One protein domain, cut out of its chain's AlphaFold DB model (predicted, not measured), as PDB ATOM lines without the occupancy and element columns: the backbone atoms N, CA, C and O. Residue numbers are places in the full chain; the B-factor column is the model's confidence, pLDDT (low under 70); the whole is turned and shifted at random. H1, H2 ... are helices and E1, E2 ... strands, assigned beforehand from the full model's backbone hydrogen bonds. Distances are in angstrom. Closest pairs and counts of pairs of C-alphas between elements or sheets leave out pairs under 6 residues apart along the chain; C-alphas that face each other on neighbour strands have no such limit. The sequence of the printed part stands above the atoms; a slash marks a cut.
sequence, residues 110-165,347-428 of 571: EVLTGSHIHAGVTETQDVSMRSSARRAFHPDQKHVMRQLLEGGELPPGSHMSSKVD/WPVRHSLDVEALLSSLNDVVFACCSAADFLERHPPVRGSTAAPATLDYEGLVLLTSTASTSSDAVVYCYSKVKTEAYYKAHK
ATOM      1  N   GLU A 110    -188.415  93.438  60.195       94.12
ATOM      2  CA  GLU A 110    -188.094  93.108  61.581       94.12
ATOM      3  C   GLU A 110    -186.872  92.191  61.647       94.12
ATOM      4  O   GLU A 110    -186.944  91.015  61.277       94.12
ATOM      5  N   VAL A 111    -185.733  92.736  62.069       94.38
ATOM      6  CA  VAL A 111    -184.436  92.050  62.038       94.38
ATOM      7  C   VAL A 111    -184.044  91.510  63.414       94.38
ATOM      8  O   VAL A 111    -184.532  91.969  64.445       94.38
ATOM      9  N   LEU A 112    -183.155  90.515  63.411       92.88
ATOM     10  CA  LEU A 112    -182.521  89.961  64.609       92.88
ATOM     11  C   LEU A 112    -181.148  90.607  64.814       92.88
ATOM     12  O   LEU A 112    -180.496  91.007  63.849       92.88
ATOM     13  N   THR A 113    -180.711  90.654  66.068       93.25
ATOM     14  CA  THR A 113    -179.355  91.061  66.476       93.25
ATOM     15  C   THR A 113    -178.655  89.900  67.177       93.25
ATOM     16  O   THR A 113    -179.311  88.914  67.528       93.25
ATOM     17  N   GLY A 114    -177.349  90.014  67.426       90.00
ATOM     18  CA  GLY A 114    -176.615  89.068  68.264       90.00
ATOM     19  C   GLY A 114    -177.286  88.879  69.628       90.00
ATOM     20  O   GLY A 114    -177.552  87.740  70.022       90.00
ATOM     21  N   SER A 115    -177.664  89.968  70.307       88.44
ATOM     22  CA  SER A 115    -178.361  89.911  71.607       88.44
ATOM     23  C   SER A 115    -179.660  89.099  71.580       88.44
ATOM     24  O   SER A 115    -179.927  88.345  72.513       88.44
ATOM     25  N   HIS A 116    -180.445  89.181  70.501       90.75
ATOM     26  CA  HIS A 116    -181.664  88.376  70.361       90.75
ATOM     27  C   HIS A 116    -181.372  86.879  70.378       90.75
ATOM     28  O   HIS A 116    -182.052  86.121  71.066       90.75
ATOM     29  N   ILE A 117    -180.341  86.457  69.642       89.88
ATOM     30  CA  ILE A 117    -179.951  85.048  69.575       89.88
ATOM     31  C   ILE A 117    -179.508  84.552  70.955       89.88
ATOM     32  O   ILE A 117    -179.914  83.465  71.365       89.88
ATOM     33  N   HIS A 118    -178.738  85.359  71.692       88.25
ATOM     34  CA  HIS A 118    -178.308  85.032  73.055       88.25
ATOM     35  C   HIS A 118    -179.489  84.931  74.033       88.25
ATOM     36  O   HIS A 118    -179.484  84.053  74.893       88.25
ATOM     37  N   ALA A 119    -180.524  85.758  73.861       83.69
ATOM     38  CA  ALA A 119    -181.764  85.715  74.641       83.69
ATOM     39  C   ALA A 119    -182.756  84.616  74.189       83.69
ATOM     40  O   ALA A 119    -183.865  84.520  74.709       83.69
ATOM     41  N   GLY A 120    -182.395  83.784  73.203       85.75
ATOM     42  CA  GLY A 120    -183.250  82.705  72.693       85.75
ATOM     43  C   GLY A 120    -184.312  83.141  71.672       85.75
ATOM     44  O   GLY A 120    -185.098  82.311  71.209       85.75
ATOM     45  N   VAL A 121    -184.318  84.407  71.245       86.75
ATOM     46  CA  VAL A 121    -185.205  84.914  70.188       86.75
ATOM     47  C   VAL A 121    -184.629  84.528  68.823       86.75
ATOM     48  O   VAL A 121    -183.730  85.170  68.288       86.75
ATOM     49  N   THR A 122    -185.147  83.442  68.244       87.19
ATOM     50  CA  THR A 122    -184.626  82.851  66.990       87.19
ATOM     51  C   THR A 122    -185.457  83.173  65.742       87.19
ATOM     52  O   THR A 122    -185.091  82.793  64.620       87.19
ATOM     53  N   GLU A 123    -186.570  83.883  65.919       88.56
ATOM     54  CA  GLU A 123    -187.468  84.310  64.852       88.56
ATOM     55  C   GLU A 123    -188.208  85.608  65.200       88.56
ATOM     56  O   GLU A 123    -188.517  85.881  66.357       88.56
ATOM     57  N   THR A 124    -188.512  86.383  64.167       87.75
ATOM     58  CA  THR A 124    -189.304  87.615  64.176       87.75
ATOM     59  C   THR A 124    -190.499  87.451  63.236       87.75
ATOM     60  O   THR A 124    -190.698  86.394  62.627       87.75
ATOM     61  N   GLN A 125    -191.296  88.507  63.055       84.44
ATOM     62  CA  GLN A 125    -192.324  88.534  62.007       84.44
ATOM     63  C   GLN A 125    -191.758  88.258  60.595       84.44
ATOM     64  O   GLN A 125    -192.427  87.644  59.762       84.44
ATOM     65  N   ASP A 126    -190.524  88.695  60.318       88.19
ATOM     66  CA  ASP A 126    -189.982  88.778  58.958       88.19
ATOM     67  C   ASP A 126    -188.734  87.912  58.724       88.19
ATOM     68  O   ASP A 126    -188.394  87.613  57.571       88.19
ATOM     69  N   VAL A 127    -188.064  87.472  59.788       86.31
ATOM     70  CA  VAL A 127    -186.783  86.759  59.756       86.31
ATOM     71  C   VAL A 127    -186.871  85.550  60.684       86.31
ATOM     72  O   VAL A 127    -187.278  85.659  61.826       86.31
ATOM     73  N   SER A 128    -186.465  84.376  60.213       84.88
ATOM     74  CA  SER A 128    -186.280  83.179  61.049       84.88
ATOM     75  C   SER A 128    -184.939  82.542  60.730       84.88
ATOM     76  O   SER A 128    -184.643  82.314  59.553       84.88
ATOM     77  N   MET A 129    -184.133  82.210  61.739       75.56
ATOM     78  CA  MET A 129    -182.812  81.599  61.531       75.56
ATOM     79  C   MET A 129    -182.875  80.323  60.672       75.56
ATOM     80  O   MET A 129    -181.957  80.033  59.910       75.56
ATOM     81  N   ARG A 130    -184.000  79.593  60.713       73.62
ATOM     82  CA  ARG A 130    -184.206  78.351  59.947       73.62
ATOM     83  C   ARG A 130    -184.593  78.579  58.483       73.62
ATOM     84  O   ARG A 130    -184.266  77.754  57.635       73.62
ATOM     85  N   SER A 131    -185.308  79.665  58.168       70.94
ATOM     86  CA  SER A 131    -185.876  79.889  56.824       70.94
ATOM     87  C   SER A 131    -185.323  81.102  56.073       70.94
ATOM     88  O   SER A 131    -185.570  81.233  54.875       70.94
ATOM     89  N   SER A 132    -184.582  81.993  56.737       61.97
ATOM     90  CA  SER A 132    -184.133  83.264  56.141       61.97
ATOM     91  C   SER A 132    -183.140  83.081  55.001       61.97
ATOM     92  O   SER A 132    -183.155  83.876  54.069       61.97
ATOM     93  N   ALA A 133    -182.366  81.991  55.001       56.47
ATOM     94  CA  ALA A 133    -181.475  81.640  53.892       56.47
ATOM     95  C   ALA A 133    -182.218  81.450  52.553       56.47
ATOM     96  O   ALA A 133    -181.626  81.607  51.491       56.47
ATOM     97  N   ARG A 134    -183.525  81.138  52.588       54.53
ATOM     98  CA  ARG A 134    -184.365  80.970  51.389       54.53
ATOM     99  C   ARG A 134    -185.066  82.258  50.948       54.53
ATOM    100  O   ARG A 134    -185.673  82.269  49.882       54.53
ATOM    101  N   ARG A 135    -185.031  83.326  51.753       69.31
ATOM    102  CA  ARG A 135    -185.751  84.575  51.466       69.31
ATOM    103  C   ARG A 135    -184.863  85.542  50.680       69.31
ATOM    104  O   ARG A 135    -183.715  85.806  51.035       69.31
ATOM    105  N   ALA A 136    -185.414  86.106  49.609       82.06
ATOM    106  CA  ALA A 136    -184.754  87.155  48.846       82.06
ATOM    107  C   ALA A 136    -185.005  88.516  49.516       82.06
ATOM    108  O   ALA A 136    -186.061  89.121  49.346       82.06
ATOM    109  N   PHE A 137    -184.034  88.978  50.300       89.88
ATOM    110  CA  PHE A 137    -183.944  90.361  50.779       89.88
ATOM    111  C   PHE A 137    -183.130  91.223  49.806       89.88
ATOM    112  O   PHE A 137    -182.234  90.710  49.126       89.88
ATOM    113  N   HIS A 138    -183.400  92.530  49.795       89.38
ATOM    114  CA  HIS A 138    -182.588  93.505  49.066       89.38
ATOM    115  C   HIS A 138    -181.117  93.450  49.525       89.38
ATOM    116  O   HIS A 138    -180.883  93.228  50.719       89.38
ATOM    117  N   PRO A 139    -180.121  93.673  48.644       89.19
ATOM    118  CA  PRO A 139    -178.701  93.629  49.008       89.19
ATOM    119  C   PRO A 139    -178.342  94.462  50.247       89.19
ATOM    120  O   PRO A 139    -177.757  93.921  51.182       89.19
ATOM    121  N   ASP A 140    -178.787  95.719  50.310       88.75
ATOM    122  CA  ASP A 140    -178.520  96.594  51.464       88.75
ATOM    123  C   ASP A 140    -179.140  96.054  52.758       88.75
ATOM    124  O   ASP A 140    -178.514  96.068  53.813       88.75
ATOM    125  N   GLN A 141    -180.348  95.487  52.675       91.12
ATOM    126  CA  GLN A 141    -181.013  94.875  53.825       91.12
ATOM    127  C   GLN A 141    -180.246  93.640  54.314       91.12
ATOM    128  O   GLN A 141    -180.074  93.461  55.515       91.12
ATOM    129  N   LYS A 142    -179.745  92.799  53.394       91.50
ATOM    130  CA  LYS A 142    -178.900  91.643  53.738       91.50
ATOM    131  C   LYS A 142    -177.597  92.072  54.390       91.50
ATOM    132  O   LYS A 142    -177.110  91.378  55.275       91.50
ATOM    133  N   HIS A 143    -177.012  93.167  53.916       91.25
ATOM    134  CA  HIS A 143    -175.803  93.718  54.504       91.25
ATOM    135  C   HIS A 143    -176.066  94.151  55.949       91.25
ATOM    136  O   HIS A 143    -175.417  93.622  56.842       91.25
ATOM    137  N   VAL A 144    -177.084  94.986  56.191       92.81
ATOM    138  CA  VAL A 144    -177.463  95.434  57.544       92.81
ATOM    139  C   VAL A 144    -177.767  94.256  58.475       92.81
ATOM    140  O   VAL A 144    -177.214  94.181  59.565       92.81
ATOM    141  N   MET A 145    -178.583  93.292  58.034       93.44
ATOM    142  CA  MET A 145    -178.908  92.102  58.836       93.44
ATOM    143  C   MET A 145    -177.665  91.306  59.240       93.44
ATOM    144  O   MET A 145    -177.603  90.790  60.349       93.44
ATOM    145  N   ARG A 146    -176.680  91.199  58.343       93.19
ATOM    146  CA  ARG A 146    -175.428  90.499  58.628       93.19
ATOM    147  C   ARG A 146    -174.610  91.233  59.682       93.19
ATOM    148  O   ARG A 146    -174.192  90.597  60.637       93.19
ATOM    149  N   GLN A 147    -174.451  92.552  59.549       95.38
ATOM    150  CA  GLN A 147    -173.713  93.356  60.533       95.38
ATOM    151  C   GLN A 147    -174.343  93.258  61.927       95.38
ATOM    152  O   GLN A 147    -173.636  93.106  62.917       95.38
ATOM    153  N   LEU A 148    -175.677  93.270  62.005       95.12
ATOM    154  CA  LEU A 148    -176.401  93.129  63.270       95.12
ATOM    155  C   LEU A 148    -176.253  91.744  63.920       95.12
ATOM    156  O   LEU A 148    -176.340  91.649  65.140       95.12
ATOM    157  N   LEU A 149    -176.064  90.684  63.131       93.00
ATOM    158  CA  LEU A 149    -175.929  89.310  63.632       93.00
ATOM    159  C   LEU A 149    -174.482  88.923  63.947       93.00
ATOM    160  O   LEU A 149    -174.237  88.230  64.929       93.00
ATOM    161  N   GLU A 150    -173.543  89.315  63.088       93.12
ATOM    162  CA  GLU A 150    -172.137  88.897  63.158       93.12
ATOM    163  C   GLU A 150    -171.268  89.882  63.949       93.12
ATOM    164  O   GLU A 150    -170.167  89.524  64.361       93.12
ATOM    165  N   GLY A 151    -171.764  91.097  64.188       94.06
ATOM    166  CA  GLY A 151    -170.988  92.168  64.792       94.06
ATOM    167  C   GLY A 151    -170.172  92.920  63.744       94.06
ATOM    168  O   GLY A 151    -169.179  92.398  63.241       94.06
ATOM    169  N   GLY A 152    -170.547  94.160  63.431       95.56
ATOM    170  CA  GLY A 152    -169.736  94.980  62.534       95.56
ATOM    171  C   GLY A 152    -170.245  96.394  62.290       95.56
ATOM    172  O   GLY A 152    -171.240  96.845  62.867       95.56
ATOM    173  N   GLU A 153    -169.507  97.108  61.440       96.88
ATOM    174  CA  GLU A 153    -169.767  98.507  61.107       96.88
ATOM    175  C   GLU A 153    -171.050  98.661  60.285       96.88
ATOM    176  O   GLU A 153    -171.304  97.938  59.317       96.88
ATOM    177  N   LEU A 154    -171.858  99.645  60.670       95.38
ATOM    178  CA  LEU A 154    -173.044 100.072  59.945       95.38
ATOM    179  C   LEU A 154    -172.668 101.173  58.942       95.38
ATOM    180  O   LEU A 154    -171.719 101.926  59.179       95.38
ATOM    181  N   PRO A 155    -173.412 101.325  57.830       94.06
ATOM    182  CA  PRO A 155    -173.137 102.389  56.874       94.06
ATOM    183  C   PRO A 155    -173.129 103.785  57.527       94.06
ATOM    184  O   PRO A 155    -173.970 104.053  58.395       94.06
ATOM    185  N   PRO A 156    -172.215 104.686  57.117       92.56
ATOM    186  CA  PRO A 156    -172.139 106.038  57.661       92.56
ATOM    187  C   PRO A 156    -173.474 106.787  57.574       92.56
ATOM    188  O   PRO A 156    -174.174 106.708  56.567       92.56
ATOM    189  N   GLY A 157    -173.816 107.531  58.629       92.12
ATOM    190  CA  GLY A 157    -175.099 108.239  58.724       92.12
ATOM    191  C   GLY A 157    -176.276 107.350  59.141       92.12
ATOM    192  O   GLY A 157    -177.428 107.749  58.974       92.12
ATOM    193  N   SER A 158    -176.014 106.149  59.665       96.19
ATOM    194  CA  SER A 158    -177.053 105.326  60.286       96.19
ATOM    195  C   SER A 158    -177.539 105.929  61.604       96.19
ATOM    196  O   SER A 158    -176.746 106.443  62.395       96.19
ATOM    197  N   HIS A 159    -178.843 105.822  61.849       97.25
ATOM    198  CA  HIS A 159    -179.490 106.298  63.066       97.25
ATOM    199  C   HIS A 159    -180.437 105.240  63.630       97.25
ATOM    200  O   HIS A 159    -181.108 104.529  62.880       97.25
ATOM    201  N   MET A 160    -180.514 105.172  64.952       97.56
ATOM    202  CA  MET A 160    -181.589 104.506  65.676       97.56
ATOM    203  C   MET A 160    -182.629 105.548  66.061       97.56
ATOM    204  O   MET A 160    -182.256 106.630  66.490       97.56
ATOM    205  N   SER A 161    -183.909 105.231  65.930       96.75
ATOM    206  CA  SER A 161    -185.024 106.056  66.403       96.75
ATOM    207  C   SER A 161    -185.948 105.198  67.260       96.75
ATOM    208  O   SER A 161    -186.148 104.022  66.940       96.75
ATOM    209  N   SER A 162    -186.473 105.731  68.361       96.19
ATOM    210  CA  SER A 162    -187.419 105.005  69.211       96.19
ATOM    211  C   SER A 162    -188.630 104.543  68.410       96.19
ATOM    212  O   SER A 162    -189.181 105.274  67.585       96.19
ATOM    213  N   LYS A 163    -189.047 103.297  68.638       95.88
ATOM    214  CA  LYS A 163    -190.246 102.761  68.015       95.88
ATOM    215  C   LYS A 163    -191.430 102.934  68.959       95.88
ATOM    216  O   LYS A 163    -191.549 102.198  69.928       95.88
ATOM    217  N   VAL A 164    -192.319 103.851  68.603       95.19
ATOM    218  CA  VAL A 164    -193.609 104.048  69.271       95.19
ATOM    219  C   VAL A 164    -194.575 102.915  68.891       95.19
ATOM    220  O   VAL A 164    -194.626 102.518  67.718       95.19
ATOM    221  N   ASP A 165    -195.328 102.409  69.872       95.31
ATOM    222  CA  ASP A 165    -196.377 101.392  69.703       95.31
ATOM    223  C   ASP A 165    -197.754 102.062  69.771       95.31
ATOM    224  O   ASP A 165    -198.427 102.065  70.804       95.31
ATOM    225  N   TRP A 347    -180.621 108.427  67.845       97.31
ATOM    226  CA  TRP A 347    -179.201 108.262  68.153       97.31
ATOM    227  C   TRP A 347    -178.403 107.940  66.891       97.31
ATOM    228  O   TRP A 347    -178.777 107.019  66.160       97.31
ATOM    229  N   PRO A 348    -177.282 108.629  66.629       96.69
ATOM    230  CA  PRO A 348    -176.368 108.211  65.581       96.69
ATOM    231  C   PRO A 348    -175.694 106.902  66.003       96.69
ATOM    232  O   PRO A 348    -175.200 106.786  67.123       96.69
ATOM    233  N   VAL A 349    -175.637 105.929  65.097       97.50
ATOM    234  CA  VAL A 349    -174.983 104.636  65.344       97.50
ATOM    235  C   VAL A 349    -173.990 104.318  64.239       97.50
ATOM    236  O   VAL A 349    -174.198 104.654  63.072       97.50
ATOM    237  N   ARG A 350    -172.879 103.681  64.608       97.06
ATOM    238  CA  ARG A 350    -171.786 103.337  63.686       97.06
ATOM    239  C   ARG A 350    -171.467 101.853  63.694       97.06
ATOM    240  O   ARG A 350    -170.931 101.352  62.713       97.06
ATOM    241  N   HIS A 351    -171.807 101.152  64.766       97.56
ATOM    242  CA  HIS A 351    -171.548  99.733  64.925       97.56
ATOM    243  C   HIS A 351    -172.803  99.015  65.424       97.56
ATOM    244  O   HIS A 351    -173.619  99.586  66.146       97.56
ATOM    245  N   SER A 352    -172.946  97.731  65.104       96.88
ATOM    246  CA  SER A 352    -174.024  96.895  65.653       96.88
ATOM    247  C   SER A 352    -174.028  96.840  67.187       96.88
ATOM    248  O   SER A 352    -175.074  96.649  67.794       96.88
ATOM    249  N   LEU A 353    -172.870  97.060  67.816       96.69
ATOM    250  CA  LEU A 353    -172.718  97.091  69.273       96.69
ATOM    251  C   LEU A 353    -173.413  98.312  69.887       96.69
ATOM    252  O   LEU A 353    -173.918  98.215  70.999       96.69
ATOM    253  N   ASP A 354    -173.507  99.426  69.153       97.75
ATOM    254  CA  ASP A 354    -174.268 100.600  69.597       97.75
ATOM    255  C   ASP A 354    -175.763 100.252  69.684       97.75
ATOM    256  O   ASP A 354    -176.447 100.595  70.646       97.75
ATOM    257  N   VAL A 355    -176.263  99.501  68.693       97.44
ATOM    258  CA  VAL A 355    -177.650  99.014  68.644       97.44
ATOM    259  C   VAL A 355    -177.935  98.060  69.803       97.44
ATOM    260  O   VAL A 355    -178.964  98.184  70.466       97.44
ATOM    261  N   GLU A 356    -177.027  97.122  70.068       96.19
ATOM    262  CA  GLU A 356    -177.155  96.181  71.183       96.19
ATOM    263  C   GLU A 356    -177.106  96.886  72.542       96.19
ATOM    264  O   GLU A 356    -177.916  96.574  73.413       96.19
ATOM    265  N   ALA A 357    -176.225  97.876  72.711       97.00
ATOM    266  CA  ALA A 357    -176.126  98.662  73.937       97.00
ATOM    267  C   ALA A 357    -177.389  99.500  74.199       97.00
ATOM    268  O   ALA A 357    -177.831  99.604  75.347       97.00
ATOM    269  N   LEU A 358    -177.996 100.074  73.154       97.56
ATOM    270  CA  LEU A 358    -179.276 100.779  73.265       97.56
ATOM    271  C   LEU A 358    -180.404  99.819  73.660       97.56
ATOM    272  O   LEU A 358    -181.132 100.096  74.608       97.56
ATOM    273  N   LEU A 359    -180.535  98.673  72.984       95.94
ATOM    274  CA  LEU A 359    -181.590  97.694  73.280       95.94
ATOM    275  C   LEU A 359    -181.448  97.074  74.670       95.94
ATOM    276  O   LEU A 359    -182.448  96.907  75.363       95.94
ATOM    277  N   SER A 360    -180.221  96.749  75.081       94.62
ATOM    278  CA  SER A 360    -179.951  96.200  76.411       94.62
ATOM    279  C   SER A 360    -180.304  97.211  77.496       94.62
ATOM    280  O   SER A 360    -181.072  96.881  78.392       94.62
ATOM    281  N   SER A 361    -179.823  98.455  77.388       96.44
ATOM    282  CA  SER A 361    -180.170  99.491  78.365       96.44
ATOM    283  C   SER A 361    -181.671  99.808  78.357       96.44
ATOM    284  O   SER A 361    -182.218 100.149  79.397       96.44
ATOM    285  N   LEU A 362    -182.360  99.703  77.214       96.06
ATOM    286  CA  LEU A 362    -183.811  99.902  77.154       96.06
ATOM    287  C   LEU A 362    -184.561  98.783  77.894       96.06
ATOM    288  O   LEU A 362    -185.502  99.064  78.631       96.06
ATOM    289  N   ASN A 363    -184.118  97.531  77.749       94.12
ATOM    290  CA  ASN A 363    -184.612  96.419  78.564       94.12
ATOM    291  C   ASN A 363    -184.343  96.657  80.060       94.12
ATOM    292  O   ASN A 363    -185.235  96.415  80.869       94.12
ATOM    293  N   ASP A 364    -183.169  97.178  80.433       95.44
ATOM    294  CA  ASP A 364    -182.868  97.520  81.832       95.44
ATOM    295  C   ASP A 364    -183.869  98.542  82.394       95.44
ATOM    296  O   ASP A 364    -184.298  98.409  83.540       95.44
ATOM    297  N   VAL A 365    -184.302  99.523  81.588       95.75
ATOM    298  CA  VAL A 365    -185.360 100.467  81.992       95.75
ATOM    299  C   VAL A 365    -186.690  99.748  82.205       95.75
ATOM    300  O   VAL A 365    -187.360  99.991  83.207       95.75
ATOM    301  N   VAL A 366    -187.071  98.843  81.296       95.38
ATOM    302  CA  VAL A 366    -188.316  98.063  81.420       95.38
ATOM    303  C   VAL A 366    -188.337  97.250  82.717       95.38
ATOM    304  O   VAL A 366    -189.367  97.190  83.379       95.38
ATOM    305  N   PHE A 367    -187.207  96.671  83.120       95.12
ATOM    306  CA  PHE A 367    -187.097  95.900  84.362       95.12
ATOM    307  C   PHE A 367    -186.761  96.745  85.599       95.12
ATOM    308  O   PHE A 367    -186.466  96.193  86.657       95.12
ATOM    309  N   ALA A 368    -186.826  98.076  85.489       94.44
ATOM    310  CA  ALA A 368    -186.492  99.018  86.558       94.44
ATOM    311  C   ALA A 368    -185.072  98.830  87.141       94.44
ATOM    312  O   ALA A 368    -184.800  99.221  88.277       94.44
ATOM    313  N   CYS A 369    -184.148  98.268  86.354       96.19
ATOM    314  CA  CYS A 369    -182.723  98.175  86.677       96.19
ATOM    315  C   CYS A 369    -182.019  99.535  86.533       96.19
ATOM    316  O   CYS A 369    -180.993  99.775  87.170       96.19
ATOM    317  N   CYS A 370    -182.567 100.432  85.709       95.06
ATOM    318  CA  CYS A 370    -182.194 101.842  85.643       95.06
ATOM    319  C   CYS A 370    -183.417 102.715  85.329       95.06
ATOM    320  O   CYS A 370    -184.450 102.224  84.870       95.06
ATOM    321  N   SER A 371    -183.325 104.018  85.595       94.06
ATOM    322  CA  SER A 371    -184.387 104.957  85.231       94.06
ATOM    323  C   SER A 371    -184.283 105.382  83.762       94.06
ATOM    324  O   SER A 371    -183.220 105.315  83.142       94.06
ATOM    325  N   ALA A 372    -185.377 105.904  83.198       92.75
ATOM    326  CA  ALA A 372    -185.344 106.515  81.868       92.75
ATOM    327  C   ALA A 372    -184.363 107.706  81.793       92.75
ATOM    328  O   ALA A 372    -183.757 107.935  80.750       92.75
ATOM    329  N   ALA A 373    -184.168 108.436  82.899       92.75
ATOM    330  CA  ALA A 373    -183.180 109.509  82.975       92.75
ATOM    331  C   ALA A 373    -181.748 108.960  82.869       92.75
ATOM    332  O   ALA A 373    -180.975 109.463  82.060       92.75
ATOM    333  N   ASP A 374    -181.430 107.878  83.593       95.19
ATOM    334  CA  ASP A 374    -180.115 107.220  83.513       95.19
ATOM    335  C   ASP A 374    -179.843 106.683  82.100       95.19
ATOM    336  O   ASP A 374    -178.717 106.742  81.603       95.19
ATOM    337  N   PHE A 375    -180.879 106.159  81.436       95.50
ATOM    338  CA  PHE A 375    -180.794 105.722  80.044       95.50
ATOM    339  C   PHE A 375    -180.418 106.880  79.114       95.50
ATOM    340  O   PHE A 375    -179.480 106.741  78.332       95.50
ATOM    341  N   LEU A 376    -181.110 108.019  79.214       94.25
ATOM    342  CA  LEU A 376    -180.862 109.193  78.370       94.25
ATOM    343  C   LEU A 376    -179.534 109.891  78.695       94.25
ATOM    344  O   LEU A 376    -178.926 110.484  77.809       94.25
ATOM    345  N   GLU A 377    -179.060 109.807  79.940       94.00
ATOM    346  CA  GLU A 377    -177.728 110.285  80.321       94.00
ATOM    347  C   GLU A 377    -176.628 109.405  79.710       94.00
ATOM    348  O   GLU A 377    -175.656 109.916  79.149       94.00
ATOM    349  N   ARG A 378    -176.792 108.077  79.772       96.06
ATOM    350  CA  ARG A 378    -175.847 107.110  79.190       96.06
ATOM    351  C   ARG A 378    -175.837 107.159  77.665       96.06
ATOM    352  O   ARG A 378    -174.780 107.012  77.052       96.06
ATOM    353  N   HIS A 379    -177.010 107.345  77.073       95.88
ATOM    354  CA  HIS A 379    -177.248 107.345  75.636       95.88
ATOM    355  C   HIS A 379    -177.878 108.682  75.224       95.88
ATOM    356  O   HIS A 379    -179.087 108.743  74.986       95.88
ATOM    357  N   PRO A 380    -177.092 109.770  75.143       94.00
ATOM    358  CA  PRO A 380    -177.630 111.084  74.817       94.00
ATOM    359  C   PRO A 380    -178.169 111.110  73.373       94.00
ATOM    360  O   PRO A 380    -177.412 110.815  72.440       94.00
ATOM    361  N   PRO A 381    -179.454 111.455  73.158       93.88
ATOM    362  CA  PRO A 381    -180.034 111.537  71.822       93.88
ATOM    363  C   PRO A 381    -179.532 112.767  71.048       93.88
ATOM    364  O   PRO A 381    -178.914 113.684  71.601       93.88
ATOM    365  N   VAL A 382    -179.815 112.804  69.743       90.25
ATOM    366  CA  VAL A 382    -179.572 113.974  68.887       90.25
ATOM    367  C   VAL A 382    -180.352 115.186  69.423       90.25
ATOM    368  O   VAL A 382    -181.480 115.069  69.903       90.25
ATOM    369  N   ARG A 383    -179.738 116.376  69.361       68.94
ATOM    370  CA  ARG A 383    -180.373 117.638  69.781       68.94
ATOM    371  C   ARG A 383    -181.627 117.910  68.941       68.94
ATOM    372  O   ARG A 383    -181.545 117.860  67.721       68.94
ATOM    373  N   GLY A 384    -182.731 118.274  69.592       64.56
ATOM    374  CA  GLY A 384    -184.033 118.518  68.948       64.56
ATOM    375  C   GLY A 384    -185.126 117.606  69.502       64.56
ATOM    376  O   GLY A 384    -186.211 118.081  69.823       64.56
ATOM    377  N   SER A 385    -184.775 116.358  69.817       59.78
ATOM    378  CA  SER A 385    -185.714 115.338  70.307       59.78
ATOM    379  C   SER A 385    -186.056 115.449  71.798       59.78
ATOM    380  O   SER A 385    -186.382 114.461  72.443       59.78
ATOM    381  N   THR A 386    -185.942 116.645  72.384       55.97
ATOM    382  CA  THR A 386    -186.056 116.881  73.838       55.97
ATOM    383  C   THR A 386    -187.131 117.906  74.220       55.97
ATOM    384  O   THR A 386    -187.222 118.274  75.387       55.97
ATOM    385  N   ALA A 387    -187.899 118.430  73.257       52.72
ATOM    386  CA  ALA A 387    -188.778 119.587  73.471       52.72
ATOM    387  C   ALA A 387    -190.084 119.285  74.239       52.72
ATOM    388  O   ALA A 387    -190.723 120.204  74.740       52.72
ATOM    389  N   ALA A 388    -190.445 118.015  74.407       53.34
ATOM    390  CA  ALA A 388    -191.521 117.560  75.284       53.34
ATOM    391  C   ALA A 388    -190.970 116.448  76.192       53.34
ATOM    392  O   ALA A 388    -189.948 115.851  75.833       53.34
ATOM    393  N   PRO A 389    -191.590 116.126  77.345       53.38
ATOM    394  CA  PRO A 389    -191.257 114.901  78.059       53.38
ATOM    395  C   PRO A 389    -191.672 113.711  77.183       53.38
ATOM    396  O   PRO A 389    -192.767 113.167  77.319       53.38
ATOM    397  N   ALA A 390    -190.821 113.341  76.228       61.88
ATOM    398  CA  ALA A 390    -191.031 112.165  75.416       61.88
ATOM    399  C   ALA A 390    -190.961 110.968  76.363       61.88
ATOM    400  O   ALA A 390    -189.964 110.724  77.046       61.88
ATOM    401  N   THR A 391    -192.082 110.259  76.464       82.62
ATOM    402  CA  THR A 391    -192.115 108.975  77.157       82.62
ATOM    403  C   THR A 391    -191.176 108.042  76.405       82.62
ATOM    404  O   THR A 391    -191.257 107.951  75.183       82.62
ATOM    405  N   LEU A 392    -190.261 107.384  77.116       90.25
ATOM    406  CA  LEU A 392    -189.373 106.410  76.493       90.25
ATOM    407  C   LEU A 392    -190.211 105.237  75.965       90.25
ATOM    408  O   LEU A 392    -190.956 104.620  76.724       90.25
ATOM    409  N   ASP A 393    -190.094 104.934  74.675       93.44
ATOM    410  CA  ASP A 393    -190.840 103.840  74.057       93.44
ATOM    411  C   ASP A 393    -190.196 102.480  74.326       93.44
ATOM    412  O   ASP A 393    -189.022 102.262  74.026       93.44
ATOM    413  N   TYR A 394    -190.978 101.531  74.844       94.62
ATOM    414  CA  TYR A 394    -190.471 100.211  75.238       94.62
ATOM    415  C   TYR A 394    -190.589  99.133  74.155       94.62
ATOM    416  O   TYR A 394    -190.130  98.009  74.367       94.62
ATOM    417  N   GLU A 395    -191.185  99.427  72.993       95.38
ATOM    418  CA  GLU A 395    -191.338  98.420  71.931       95.38
ATOM    419  C   GLU A 395    -189.984  98.056  71.331       95.38
ATOM    420  O   GLU A 395    -189.740  96.904  70.968       95.38
ATOM    421  N   GLY A 396    -189.099  99.041  71.241       96.06
ATOM    422  CA  GLY A 396    -187.767  98.915  70.693       96.06
ATOM    423  C   GLY A 396    -187.449 100.106  69.822       96.06
ATOM    424  O   GLY A 396    -187.796 101.239  70.136       96.06
ATOM    425  N   LEU A 397    -186.752  99.843  68.729       97.25
ATOM    426  CA  LEU A 397    -186.132 100.868  67.921       97.25
ATOM    427  C   LEU A 397    -186.304 100.582  66.426       97.25
ATOM    428  O   LEU A 397    -186.599  99.470  65.974       97.25
ATOM    429  N   VAL A 398    -186.066 101.614  65.639       97.38
ATOM    430  CA  VAL A 398    -186.006 101.599  64.187       97.38
ATOM    431  C   VAL A 398    -184.590 101.974  63.778       97.38
ATOM    432  O   VAL A 398    -184.124 103.058  64.107       97.38
ATOM    433  N   LEU A 399    -183.928 101.104  63.022       97.69
ATOM    434  CA  LEU A 399    -182.658 101.404  62.374       97.69
ATOM    435  C   LEU A 399    -182.924 101.992  60.986       97.69
ATOM    436  O   LEU A 399    -183.499 101.326  60.118       97.69
ATOM    437  N   LEU A 400    -182.470 103.222  60.777       97.00
ATOM    438  CA  LEU A 400    -182.448 103.893  59.486       97.00
ATOM    439  C   LEU A 400    -181.011 103.960  58.987       97.00
ATOM    440  O   LEU A 400    -180.178 104.673  59.538       97.00
ATOM    441  N   THR A 401    -180.726 103.214  57.928       94.00
ATOM    442  CA  THR A 401    -179.398 103.154  57.320       94.00
ATOM    443  C   THR A 401    -179.390 103.960  56.034       94.00
ATOM    444  O   THR A 401    -180.128 103.637  55.100       94.00
ATOM    445  N   SER A 402    -178.555 104.997  55.980       89.62
ATOM    446  CA  SER A 402    -178.335 105.768  54.758       89.62
ATOM    447  C   SER A 402    -177.785 104.859  53.657       89.62
ATOM    448  O   SER A 402    -176.815 104.123  53.847       89.62
ATOM    449  N   THR A 403    -178.432 104.889  52.500       82.00
ATOM    450  CA  THR A 403    -177.955 104.256  51.274       82.00
ATOM    451  C   THR A 403    -177.540 105.363  50.319       82.00
ATOM    452  O   THR A 403    -178.284 106.324  50.108       82.00
ATOM    453  N   ALA A 404    -176.330 105.258  49.766       67.12
ATOM    454  CA  ALA A 404    -175.856 106.216  48.778       67.12
ATOM    455  C   ALA A 404    -176.798 106.186  47.565       67.12
ATOM    456  O   ALA A 404    -176.918 105.162  46.888       67.12
ATOM    457  N   SER A 405    -177.478 107.301  47.295       59.25
ATOM    458  CA  SER A 405    -178.227 107.461  46.051       59.25
ATOM    459  C   SER A 405    -177.229 107.709  44.925       59.25
ATOM    460  O   SER A 405    -176.421 108.630  44.978       59.25
ATOM    461  N   THR A 406    -177.257 106.872  43.889       48.75
ATOM    462  CA  THR A 406    -176.350 106.989  42.737       48.75
ATOM    463  C   THR A 406    -176.711 108.136  41.790       48.75
ATOM    464  O   THR A 406    -175.983 108.369  40.827       48.75
ATOM    465  N   SER A 407    -177.849 108.809  41.995       54.47
ATOM    466  CA  SER A 407    -178.425 109.732  41.005       54.47
ATOM    467  C   SER A 407    -179.022 111.018  41.574       54.47
ATOM    468  O   SER A 407    -179.477 111.855  40.799       54.47
ATOM    469  N   SER A 408    -179.032 111.204  42.893       57.97
ATOM    470  CA  SER A 408    -179.545 112.419  43.526       57.97
ATOM    471  C   SER A 408    -178.779 112.715  44.809       57.97
ATOM    472  O   SER A 408    -178.412 111.791  45.528       57.97
ATOM    473  N   ASP A 409    -178.611 113.993  45.144       64.12
ATOM    474  CA  ASP A 409    -178.092 114.431  46.452       64.12
ATOM    475  C   ASP A 409    -179.034 114.057  47.622       64.12
ATOM    476  O   ASP A 409    -178.774 114.388  48.777       64.12
ATOM    477  N   ALA A 410    -180.150 113.373  47.343       73.69
ATOM    478  CA  ALA A 410    -181.106 112.930  48.344       73.69
ATOM    479  C   ALA A 410    -180.644 111.619  48.995       73.69
ATOM    480  O   ALA A 410    -180.470 110.594  48.329       73.69
ATOM    481  N   VAL A 411    -180.511 111.640  50.320       81.00
ATOM    482  CA  VAL A 411    -180.254 110.445  51.125       81.00
ATOM    483  C   VAL A 411    -181.492 109.548  51.111       81.00
ATOM    484  O   VAL A 411    -182.601 109.996  51.398       81.00
ATOM    485  N   VAL A 412    -181.309 108.267  50.783       85.19
ATOM    486  CA  VAL A 412    -182.380 107.265  50.839       85.19
ATOM    487  C   VAL A 412    -182.121 106.337  52.013       85.19
ATOM    488  O   VAL A 412    -181.048 105.749  52.115       85.19
ATOM    489  N   TYR A 413    -183.120 106.153  52.870       90.44
ATOM    490  CA  TYR A 413    -182.996 105.294  54.043       90.44
ATOM    491  C   TYR A 413    -183.506 103.872  53.793       90.44
ATOM    492  O   TYR A 413    -184.627 103.655  53.321       90.44
ATOM    493  N   CYS A 414    -182.695 102.888  54.176       90.75
ATOM    494  CA  CYS A 414    -183.143 101.526  54.427       90.75
ATOM    495  C   CYS A 414    -183.698 101.455  55.855       90.75
ATOM    496  O   CYS A 414    -183.004 101.807  56.805       90.75
ATOM    497  N   TYR A 415    -184.945 101.015  56.001       94.50
ATOM    498  CA  TYR A 415    -185.671 101.022  57.268       94.50
ATOM    499  C   TYR A 415    -185.751  99.593  57.826       94.50
ATOM    500  O   TYR A 415    -186.266  98.695  57.158       94.50
ATOM    501  N   SER A 416    -185.289  99.374  59.058       95.94
ATOM    502  CA  SER A 416    -185.382  98.092  59.777       95.94
ATOM    503  C   SER A 416    -185.955  98.296  61.177       95.94
ATOM    504  O   SER A 416    -185.688  99.309  61.809       95.94
ATOM    505  N   LYS A 417    -186.735  97.339  61.680       96.19
ATOM    506  CA  LYS A 417    -187.274  97.348  63.049       96.19
ATOM    507  C   LYS A 417    -186.458  96.396  63.915       96.19
ATOM    508  O   LYS A 417    -186.191  95.276  63.480       96.19
ATOM    509  N   VAL A 418    -186.139  96.805  65.135       95.75
ATOM    510  CA  VAL A 418    -185.464  95.975  66.132       95.75
ATOM    511  C   VAL A 418    -186.208  96.128  67.453       95.75
ATOM    512  O   VAL A 418    -186.182  97.201  68.045       95.75
ATOM    513  N   LYS A 419    -186.933  95.096  67.885       95.50
ATOM    514  CA  LYS A 419    -187.796  95.177  69.075       95.50
ATOM    515  C   LYS A 419    -187.070  94.727  70.340       95.50
ATOM    516  O   LYS A 419    -186.061  94.039  70.246       95.50
ATOM    517  N   THR A 420    -187.570  95.119  71.505       94.88
ATOM    518  CA  THR A 420    -187.090  94.609  72.794       94.88
ATOM    519  C   THR A 420    -187.548  93.170  73.019       94.88
ATOM    520  O   THR A 420    -188.564  92.719  72.482       94.88
ATOM    521  N   GLU A 421    -186.818  92.441  73.863       92.25
ATOM    522  CA  GLU A 421    -187.241  91.111  74.319       92.25
ATOM    523  C   GLU A 421    -188.588  91.184  75.049       92.25
ATOM    524  O   GLU A 421    -189.479  90.373  74.779       92.25
ATOM    525  N   ALA A 422    -188.754  92.202  75.904       93.38
ATOM    526  CA  ALA A 422    -189.979  92.427  76.658       93.38
ATOM    527  C   ALA A 422    -191.192  92.548  75.732       93.38
ATOM    528  O   ALA A 422    -192.197  91.867  75.934       93.38
ATOM    529  N   TYR A 423    -191.069  93.333  74.658       93.88
ATOM    530  CA  TYR A 423    -192.135  93.462  73.675       93.88
ATOM    531  C   TYR A 423    -192.428  92.145  72.953       93.88
ATOM    532  O   TYR A 423    -193.594  91.781  72.809       93.88
ATOM    533  N   TYR A 424    -191.406  91.404  72.502       89.19
ATOM    534  CA  TYR A 424    -191.628  90.125  71.813       89.19
ATOM    535  C   TYR A 424    -192.431  89.145  72.664       89.19
ATOM    536  O   TYR A 424    -193.411  88.571  72.180       89.19
ATOM    537  N   LYS A 425    -192.031  88.992  73.928       88.31
ATOM    538  CA  LYS A 425    -192.675  88.076  74.866       88.31
ATOM    539  C   LYS A 425    -194.064  88.564  75.276       88.31
ATOM    540  O   LYS A 425    -194.964  87.746  75.419       88.31
ATOM    541  N   ALA A 426    -194.281  89.873  75.412       89.56
ATOM    542  CA  ALA A 426    -195.579  90.425  75.812       89.56
ATOM    543  C   ALA A 426    -196.616  90.482  74.676       89.56
ATOM    544  O   ALA A 426    -197.801  90.261  74.926       89.56
ATOM    545  N   HIS A 427    -196.193  90.772  73.442       84.56
ATOM    546  CA  HIS A 427    -197.084  90.916  72.283       84.56
ATOM    547  C   HIS A 427    -197.385  89.576  71.588       84.56
ATOM    548  O   HIS A 427    -198.415  89.425  70.938       84.56
ATOM    549  N   LYS A 428    -196.479  88.593  71.680       79.25
ATOM    550  CA  LYS A 428    -196.642  87.253  71.084       79.25
ATOM    551  C   LYS A 428    -196.363  86.162  72.113       79.25
ATOM    552  O   LYS A 428    -195.574  85.253  71.848       79.25
TER     553      LYS A 428
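Overview. This is residues 110 to 165 and 347 to 428 of the 571 residues of an uncharacterized protein of Tribonema minus (UniProt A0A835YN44). A three-stranded antiparallel sheet has two helices, H2 and H3, over one face and no named helix on the other, making two layers: helices on one face of a sheet. H4 folds back on H3, while the short H1 and H5 sit beyond the sheet. The 138 printed residues run H1 H2 E1 H3 H4 E2 E3 H5, sheet order E1 E2 E3; the class is mixed, helices and strands, with under half of the residues in named elements. The whole is compact, radius of gyration of the C-alphas 15.2 A, spanning 40 by 39 by 24 A.

Along the chain. Find E2, residues 396 to 403, 22.4 A, starting at C-alpha 396 (-187.767, 98.915, 70.693). E3 is residues 412 to 419, 22.5 A; E1 is 159 to 162. H3 runs 21.3 A from C-alpha 352 (-174.024, 96.895, 65.653) to 366; H2 covers 139 to 150, 16.3 A. H1 is 114 to 118, H4 372 to 378, H5 421 to 427.

Arrangement. Look at N 399 and O 416, 2.8 A, in the hairpin E2 and E3, and N 161 and O 398, 2.8 A, between E1 and E2. H3 runs along the strands over E2, height over the sheet 8.4 A; H2 runs slantwise over E2 and E3 at 10.1 A. H3, with residues 361 to 365 alone, touches H4 in a helical hairpin, closest C-alphas Val 365 and Ala 372, 6.0 A. H3, with residues 363 to 366 alone, only just touches H5, with 3 pairs of C-alphas within 8 A, closest Asn 363 and Ala 422, 7.0 A. H2, with residues 148 to 150 alone, only just touches H1, also with 3 pairs, closest Gly 114 and Leu 149, 4.7 A. In H1, H2, H3, H4 and H5 every O i to N i+4 pair is within hydrogen-bond range.

Size, cuts and confidence. Residues 166 to 346 are not printed; C-alphas 165 and 347 are 18.6 A apart. The links H1 to H2 and H4 to E2 are long. In this model pLDDT is under 70 at 132 to 135, 383 to 390 and 404 to 409.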